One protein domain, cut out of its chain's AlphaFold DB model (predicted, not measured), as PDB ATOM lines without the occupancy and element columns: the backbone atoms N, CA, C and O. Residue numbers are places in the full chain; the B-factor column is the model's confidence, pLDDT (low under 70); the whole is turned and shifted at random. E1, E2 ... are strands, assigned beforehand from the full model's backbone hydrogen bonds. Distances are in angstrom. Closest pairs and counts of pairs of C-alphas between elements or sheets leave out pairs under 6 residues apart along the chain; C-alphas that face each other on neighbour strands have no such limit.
ATOM      1  N   ALA A  11     -18.844 -10.043 -19.811       95.19
ATOM      2  CA  ALA A  11     -18.799 -11.483 -19.606       95.19
ATOM      3  C   ALA A  11     -17.669 -12.092 -20.430       95.19
ATOM      4  O   ALA A  11     -17.368 -11.630 -21.531       95.19
ATOM      5  N   GLY A  12     -17.063 -13.162 -19.929       95.06
ATOM      6  CA  GLY A  12     -16.056 -13.876 -20.692       95.06
ATOM      7  C   GLY A  12     -15.831 -15.302 -20.229       95.06
ATOM      8  O   GLY A  12     -16.278 -15.708 -19.159       95.06
ATOM      9  N   TYR A  13     -15.154 -16.066 -21.077       96.56
ATOM     10  CA  TYR A  13     -14.776 -17.452 -20.826       96.56
ATOM     11  C   TYR A  13     -13.441 -17.771 -21.502       96.56
ATOM     12  O   TYR A  13     -13.017 -17.078 -22.433       96.56
ATOM     13  N   SER A  14     -12.778 -18.830 -21.046       97.75
ATOM     14  CA  SER A  14     -11.610 -19.402 -21.715       97.75
ATOM     15  C   SER A  14     -12.015 -20.571 -22.619       97.75
ATOM     16  O   SER A  14     -12.997 -21.261 -22.359       97.75
ATOM     17  N   ASP A  15     -11.258 -20.832 -23.686       97.38
ATOM     18  CA  ASP A  15     -11.487 -22.022 -24.532       97.38
ATOM     19  C   ASP A  15     -11.099 -23.342 -23.861       97.38
ATOM     20  O   ASP A  15     -11.505 -24.412 -24.316       97.38
ATOM     21  N   ARG A  16     -10.283 -23.277 -22.809       96.88
ATOM     22  CA  ARG A  16      -9.773 -24.426 -22.064       96.88
ATOM     23  C   ARG A  16      -9.742 -24.115 -20.574       96.88
ATOM     24  O   ARG A  16      -9.659 -22.956 -20.175       96.88
ATOM     25  N   LEU A  17      -9.781 -25.159 -19.753       96.62
ATOM     26  CA  LEU A  17      -9.742 -25.028 -18.291       96.62
ATOM     27  C   LEU A  17      -8.316 -24.903 -17.730       96.62
ATOM     28  O   LEU A  17      -8.136 -24.391 -16.633       96.62
ATOM     29  N   ALA A  24      -0.881 -21.974 -25.284       95.06
ATOM     30  CA  ALA A  24      -1.756 -20.808 -25.289       95.06
ATOM     31  C   ALA A  24      -3.155 -21.152 -24.753       95.06
ATOM     32  O   ALA A  24      -3.738 -22.179 -25.111       95.06
ATOM     33  N   ILE A  25      -3.706 -20.249 -23.944       96.12
ATOM     34  CA  ILE A  25      -5.114 -20.215 -23.539       96.12
ATOM     35  C   ILE A  25      -5.741 -18.944 -24.103       96.12
ATOM     36  O   ILE A  25      -5.160 -17.864 -24.000       96.12
ATOM     37  N   GLY A  26      -6.911 -19.054 -24.727       96.62
ATOM     38  CA  GLY A  26      -7.590 -17.890 -25.282       96.62
ATOM     39  C   GLY A  26      -8.777 -17.472 -24.423       96.62
ATOM     40  O   GLY A  26      -9.619 -18.310 -24.098       96.62
ATOM     41  N   PHE A  27      -8.927 -16.171 -24.182       96.56
ATOM     42  CA  PHE A  27     -10.075 -15.584 -23.485       96.56
ATOM     43  C   PHE A  27     -11.005 -14.860 -24.459       96.56
ATOM     44  O   PHE A  27     -10.561 -14.158 -25.364       96.56
ATOM     45  N   LYS A  28     -12.310 -15.091 -24.315       96.62
ATOM     46  CA  LYS A  28     -13.365 -14.587 -25.200       96.62
ATOM     47  C   LYS A  28     -14.219 -13.679 -24.345       96.62
ATOM     48  O   LYS A  28     -14.829 -14.161 -23.396       96.62
ATOM     49  N   VAL A  29     -14.230 -12.388 -24.657       96.62
ATOM     50  CA  VAL A  29     -14.908 -11.370 -23.848       96.62
ATOM     51  C   VAL A  29     -15.978 -10.673 -24.686       96.62
ATOM     52  O   VAL A  29     -15.723 -10.258 -25.819       96.62
ATOM     53  N   SER A  30     -17.181 -10.581 -24.133       96.25
ATOM     54  CA  SER A  30     -18.300  -9.800 -24.650       96.25
ATOM     55  C   SER A  30     -18.550  -8.642 -23.689       96.25
ATOM     56  O   SER A  30     -18.733  -8.864 -22.491       96.25
ATOM     57  N   SER A  31     -18.525  -7.417 -24.208       95.88
ATOM     58  CA  SER A  31     -18.752  -6.188 -23.445       95.88
ATOM     59  C   SER A  31     -19.870  -5.378 -24.084       95.88
ATOM     60  O   SER A  31     -19.842  -5.140 -25.293       95.88
ATOM     61  N   THR A  32     -20.828  -4.922 -23.282       94.56
ATOM     62  CA  THR A  32     -21.837  -3.934 -23.698       94.56
ATOM     63  C   THR A  32     -21.390  -2.495 -23.424       94.56
ATOM     64  O   THR A  32     -22.157  -1.567 -23.672       94.56
ATOM     65  N   GLY A  33     -20.187  -2.297 -22.874       92.50
ATOM     66  CA  GLY A  33     -19.623  -0.976 -22.601       92.50
ATOM     67  C   GLY A  33     -19.218  -0.223 -23.869       92.50
ATOM     68  O   GLY A  33     -18.955  -0.822 -24.911       92.50
ATOM     69  N   THR A  34     -19.145   1.104 -23.770       93.88
ATOM     70  CA  THR A  34     -18.662   1.986 -24.849       93.88
ATOM     71  C   THR A  34     -17.163   2.262 -24.760       93.88
ATOM     72  O   THR A  34     -16.534   2.532 -25.777       93.88
ATOM     73  N   GLU A  35     -16.586   2.152 -23.562       96.38
ATOM     74  CA  GLU A  35     -15.158   2.353 -23.303       96.38
ATOM     75  C   GLU A  35     -14.381   1.025 -23.319       96.38
ATOM     76  O   GLU A  35     -14.979  -0.035 -23.094       96.38
ATOM     77  N   PRO A  36     -13.057   1.040 -23.559       97.69
ATOM     78  CA  PRO A  36     -12.206  -0.139 -23.408       97.69
ATOM     79  C   PRO A  36     -12.273  -0.752 -22.000       97.69
ATOM     80  O   PRO A  36     -12.453  -0.044 -21.010       97.69
ATOM     81  N   PHE A  37     -12.080  -2.068 -21.905       96.81
ATOM     82  CA  PHE A  37     -11.952  -2.781 -20.633       96.81
ATOM     83  C   PHE A  37     -10.497  -3.178 -20.378       96.81
ATOM     84  O   PHE A  37      -9.749  -3.457 -21.314       96.81
ATOM     85  N   ALA A  38     -10.102  -3.239 -19.108       96.94
ATOM     86  CA  ALA A  38      -8.788  -3.726 -18.706       96.94
ATOM     87  C   ALA A  38      -8.838  -5.221 -18.354       96.94
ATOM     88  O   ALA A  38      -9.828  -5.702 -17.797       96.94
ATOM     89  N   ALA A  39      -7.765  -5.951 -18.644       97.00
ATOM     90  CA  ALA A  39      -7.555  -7.316 -18.173       97.00
ATOM     91  C   ALA A  39      -6.141  -7.465 -17.609       97.00
ATOM     92  O   ALA A  39      -5.191  -6.939 -18.180       97.00
ATOM     93  N   ARG A  40      -6.012  -8.213 -16.511       96.62
ATOM     94  CA  ARG A  40      -4.755  -8.548 -15.823       96.62
ATOM     95  C   ARG A  40      -4.820  -9.991 -15.324       96.62
ATOM     96  O   ARG A  40      -5.919 -10.513 -15.137       96.62
ATOM     97  N   LEU A  41      -3.671 -10.614 -15.073       96.69
ATOM     98  CA  LEU A  41      -3.605 -11.976 -14.538       96.69
ATOM     99  C   LEU A  41      -3.285 -11.982 -13.041       96.69
ATOM    100  O   LEU A  41      -2.398 -11.264 -12.576       96.69
ATOM    101  N   THR A  42      -3.996 -12.827 -12.296       97.00
ATOM    102  CA  THR A  42      -3.770 -13.065 -10.869       97.00
ATOM    103  C   THR A  42      -3.658 -14.548 -10.545       97.00
ATOM    104  O   THR A  42      -4.271 -15.403 -11.184       97.00
ATOM    105  N   ARG A  43      -2.904 -14.853  -9.489       97.44
ATOM    106  CA  ARG A  43      -2.980 -16.111  -8.755       97.44
ATOM    107  C   ARG A  43      -4.002 -15.949  -7.633       97.44
ATOM    108  O   ARG A  43      -3.751 -15.221  -6.676       97.44
ATOM    109  N   SER A  44      -5.139 -16.633  -7.743       97.00
ATOM    110  CA  SER A  44      -6.130 -16.701  -6.663       97.00
ATOM    111  C   SER A  44      -5.623 -17.613  -5.540       97.00
ATOM    112  O   SER A  44      -5.252 -18.760  -5.792       97.00
ATOM    113  N   ILE A  45      -5.575 -17.094  -4.311       97.25
ATOM    114  CA  ILE A  45      -5.117 -17.813  -3.108       97.25
ATOM    115  C   ILE A  45      -6.301 -18.095  -2.183       97.25
ATOM    116  O   ILE A  45      -6.433 -19.202  -1.667       97.25
ATOM    117  N   CYS A  46      -7.183 -17.110  -2.003       97.25
ATOM    118  CA  CYS A  46      -8.447 -17.261  -1.294       97.25
ATOM    119  C   CYS A  46      -9.542 -16.498  -2.042       97.25
ATOM    120  O   CYS A  46      -9.339 -15.354  -2.438       97.25
ATOM    121  N   ALA A  47     -10.699 -17.128  -2.237       95.75
ATOM    122  CA  ALA A  47     -11.843 -16.535  -2.931       95.75
ATOM    123  C   ALA A  47     -13.080 -16.384  -2.027       95.75
ATOM    124  O   ALA A  47     -14.145 -16.017  -2.515       95.75
ATOM    125  N   ASP A  48     -12.961 -16.676  -0.725       96.12
ATOM    126  CA  ASP A  48     -14.045 -16.491   0.244       96.12
ATOM    127  C   ASP A  48     -14.100 -15.018   0.698       96.12
ATOM    128  O   ASP A  48     -13.159 -14.551   1.346       96.12
ATOM    129  N   PRO A  49     -15.170 -14.261   0.385       93.94
ATOM    130  CA  PRO A  49     -15.290 -12.857   0.763       93.94
ATOM    131  C   PRO A  49     -15.661 -12.638   2.238       93.94
ATOM    132  O   PRO A  49     -15.874 -11.492   2.632       93.94
ATOM    133  N   ASN A  50     -15.786 -13.691   3.054       95.06
ATOM    134  CA  ASN A  50     -16.148 -13.562   4.460       95.06
ATOM    135  C   ASN A  50     -15.148 -12.667   5.227       95.06
ATOM    136  O   ASN A  50     -13.987 -13.056   5.395       95.06
ATOM    137  N   PRO A  51     -15.585 -11.515   5.773       89.44
ATOM    138  CA  PRO A  51     -14.701 -10.594   6.487       89.44
ATOM    139  C   PRO A  51     -14.199 -11.145   7.831       89.44
ATOM    140  O   PRO A  51     -13.236 -10.617   8.376       89.44
ATOM    141  N   ALA A  52     -14.840 -12.184   8.380       94.69
ATOM    142  CA  ALA A  52     -14.364 -12.885   9.574       94.69
ATOM    143  C   ALA A  52     -13.322 -13.979   9.257       94.69
ATOM    144  O   ALA A  52     -12.775 -14.585  10.179       94.69
ATOM    145  N   GLY A  53     -13.080 -14.259   7.973       92.75
ATOM    146  CA  GLY A  53     -12.038 -15.161   7.487       92.75
ATOM    147  C   GLY A  53     -10.846 -14.401   6.902       92.75
ATOM    148  O   GLY A  53     -10.584 -13.254   7.247       92.75
ATOM    149  N   THR A  54     -10.118 -15.048   5.992       92.75
ATOM    150  CA  THR A  54      -8.972 -14.444   5.286       92.75
ATOM    151  C   THR A  54      -9.392 -13.373   4.270       92.75
ATOM    152  O   THR A  54      -8.591 -12.502   3.941       92.75
ATOM    153  N   GLY A  55     -10.639 -13.412   3.788       94.44
ATOM    154  CA  GLY A  55     -11.112 -12.565   2.694       94.44
ATOM    155  C   GLY A  55     -10.580 -13.005   1.322       94.44
ATOM    156  O   GLY A  55      -9.898 -14.023   1.196       94.44
ATOM    157  N   ILE A  56     -10.887 -12.227   0.278       96.06
ATOM    158  CA  ILE A  56     -10.356 -12.458  -1.074       96.06
ATOM    159  C   ILE A  56      -8.868 -12.089  -1.100       96.06
ATOM    160  O   ILE A  56      -8.501 -10.961  -0.775       96.06
ATOM    161  N   VAL A  57      -8.023 -13.028  -1.524       96.19
ATOM    162  CA  VAL A  57      -6.574 -12.849  -1.662       96.19
ATOM    163  C   VAL A  57      -6.143 -13.272  -3.058       96.19
ATOM    164  O   VAL A  57      -6.301 -14.429  -3.455       96.19
ATOM    165  N   GLU A  58      -5.552 -12.323  -3.778       97.25
ATOM    166  CA  GLU A  58      -5.020 -12.494  -5.123       97.25
ATOM    167  C   GLU A  58      -3.623 -11.881  -5.213       97.25
ATOM    168  O   GLU A  58      -3.387 -10.786  -4.702       97.25
ATOM    169  N   GLU A  59      -2.709 -12.551  -5.910       97.62
ATOM    170  CA  GLU A  59      -1.390 -12.003  -6.238       97.62
ATOM    171  C   GLU A  59      -1.297 -11.718  -7.741       97.62
ATOM    172  O   GLU A  59      -1.602 -12.611  -8.533       97.62
ATOM    173  N   PRO A  60      -0.898 -10.510  -8.174       97.06
ATOM    174  CA  PRO A  60      -0.651 -10.231  -9.586       97.06
ATOM    175  C   PRO A  60       0.446 -11.133 -10.164       97.06
ATOM    176  O   PRO A  60       1.429 -11.416  -9.487       97.06
ATOM    177  N   VAL A  61       0.292 -11.529 -11.429       96.38
ATOM    178  CA  VAL A  61       1.294 -12.297 -12.193       96.38
ATOM    179  C   VAL A  61       1.688 -11.496 -13.438       96.38
ATOM    180  O   VAL A  61       1.517 -11.934 -14.580       96.38
ATOM    181  N   ALA A  62       2.134 -10.259 -13.211       94.50
ATOM    182  CA  ALA A  62       2.427  -9.297 -14.272       94.50
ATOM    183  C   ALA A  62       3.551  -9.783 -15.199       94.50
ATOM    184  O   ALA A  62       3.520  -9.517 -16.394       94.50
ATOM    185  N   GLU A  63       4.489 -10.576 -14.680       94.19
ATOM    186  CA  GLU A  63       5.571 -11.191 -15.448       94.19
ATOM    187  C   GLU A  63       5.082 -12.164 -16.531       94.19
ATOM    188  O   GLU A  63       5.786 -12.392 -17.513       94.19
ATOM    189  N   ALA A  64       3.888 -12.744 -16.361       92.00
ATOM    190  CA  ALA A  64       3.276 -13.632 -17.346       92.00
ATOM    191  C   ALA A  64       2.248 -12.904 -18.219       92.00
ATOM    192  O   ALA A  64       2.097 -13.236 -19.396       92.00
ATOM    193  N   PHE A  65       1.524 -11.938 -17.650       94.69
ATOM    194  CA  PHE A  65       0.552 -11.126 -18.371       94.69
ATOM    195  C   PHE A  65       0.317  -9.795 -17.647       94.69
ATOM    196  O   PHE A  65      -0.388  -9.727 -16.633       94.69
ATOM    197  N   GLU A  66       0.903  -8.733 -18.192       95.88
ATOM    198  CA  GLU A  66       0.707  -7.366 -17.714       95.88
ATOM    199  C   GLU A  66      -0.725  -6.882 -17.970       95.88
ATOM    200  O   GLU A  66      -1.413  -7.360 -18.880       95.88
ATOM    201  N   GLU A  67      -1.173  -5.914 -17.166       97.50
ATOM    202  CA  GLU A  67      -2.476  -5.288 -17.364       97.50
ATOM    203  C   GLU A  67      -2.539  -4.587 -18.722       97.50
ATOM    204  O   GLU A  67      -1.688  -3.767 -19.064       97.50
ATOM    205  N   GLN A  68      -3.565  -4.912 -19.502       97.31
ATOM    206  CA  GLN A  68      -3.747  -4.405 -20.855       97.31
ATOM    207  C   GLN A  68      -5.186  -3.961 -21.078       97.31
ATOM    208  O   GLN A  68      -6.122  -4.514 -20.500       97.31
ATOM    209  N   SER A  69      -5.349  -2.971 -21.952       97.81
ATOM    210  CA  SER A  69      -6.648  -2.440 -22.359       97.81
ATOM    211  C   SER A  69      -7.096  -3.051 -23.686       97.81
ATOM    212  O   SER A  69      -6.317  -3.140 -24.636       97.81
ATOM    213  N   PHE A  70      -8.362  -3.451 -23.757       97.62
ATOM    214  CA  PHE A  70      -8.985  -4.087 -24.912       97.62
ATOM    215  C   PHE A  70     -10.270  -3.346 -25.296       97.62
ATOM    216  O   PHE A  70     -11.034  -2.936 -24.419       97.62
ATOM    217  N   PRO A  71     -10.563  -3.181 -26.596       97.44
ATOM    218  CA  PRO A  71     -11.786  -2.519 -27.028       97.44
ATOM    219  C   PRO A  71     -13.026  -3.319 -26.611       97.44
ATOM    220  O   PRO A  71     -13.079  -4.542 -26.774       97.44
ATOM    221  N   SER A  72     -14.054  -2.623 -26.128       96.94
ATOM    222  CA  SER A  72     -15.348  -3.245 -25.852       96.94
ATOM    223  C   SER A  72     -16.050  -3.643 -27.151       96.94
ATOM    224  O   SER A  72     -16.150  -2.862 -28.097       96.94
TER     225      SER A  72
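AT A GLANCE: This is residues 11 to 17 and 24 to 72 of the 175 residues of an uncharacterized protein of Boseongicola sp. SB0664_bin_43 (UniProt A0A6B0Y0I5). A long, bent two-stranded ribbon makes the main body: E3 runs on into E4, the chain turns back through a loop at residues 47 to 56, and E5 and then E6 return beside them. A second, separate ribbon, E1 with E2, lies off the E3 and E6 end of the first and is joined to it by residues 32 to 36; the loop at residues 47 to 56 makes the opposite end. The printed part has 56 residues with no named helix and six named strands, E1 to E6 in that order, in three two-stranded antiparallel sheets: E1 - E2, E3 - E6 and E4 - E5. The class is all strand, though under half of the residues, 24 of 56, are in named elements. The whole is loose, with a radius of gyration of the C-alphas of 13.9 A, and spans 38 by 26 by 20 A.

HOW THE PARTS SIT: E4, residues 42 to 46, and E5, residues 57 to 60, form a hairpin, antiparallel at 164 degrees. C-alphas 42 and 60 face each other at 4.4 A, and N 43 and O 59 are within hydrogen-bond range at 2.8 A. E3, residues 37 to 39, runs on into E4 across a break of 2 residues, at 74 degrees. E3 is the antiparallel neighbour of E6, residues 68 to 70, at 140 degrees; C-alphas 38 and 69 face each other at 4.4 A, and N 70 and O 37 are 2.8 A apart. E1, residues 11 to 14, and E2, residues 27 to 31, are antiparallel at 170 degrees, with N 28 and O 13 at 2.8 A. E1 is apart from E3, E4, E5 and E6. E2 is apart from E4, E5 and E6, and only just apart from E3, with closest C-alphas at 8.1 A.

IN THESE COORDINATES: E4 is 11.5 A from first to last C-alpha, and E5 is 10.2 A. E4 begins at C-alpha 42 (-3.770, -13.065, -10.869). E2 is 12.8 A long and E1 10.9 A, with C-alpha 11 at (-18.799, -11.483, -19.606). E3 and E6 have three residues each, and E6 ends at C-alpha 70 (-8.985, -4.087, -24.912).

THE WHOLE: The two C-alphas farthest apart are those of Ala 52 and Pro 71, at 38.1 A. Residues 18 to 23 are not printed, and C-alphas 17 and 24 are 11.4 A apart across this cut, which falls in the link from E1 to E2. Of the links that are printed whole, E2 to E3 and E3 to E4 are tight, E4 to E5 and E5 to E6 are short, and none is long. The mean pLDDT of the printed part is 95.9, and no printed residue is under 70.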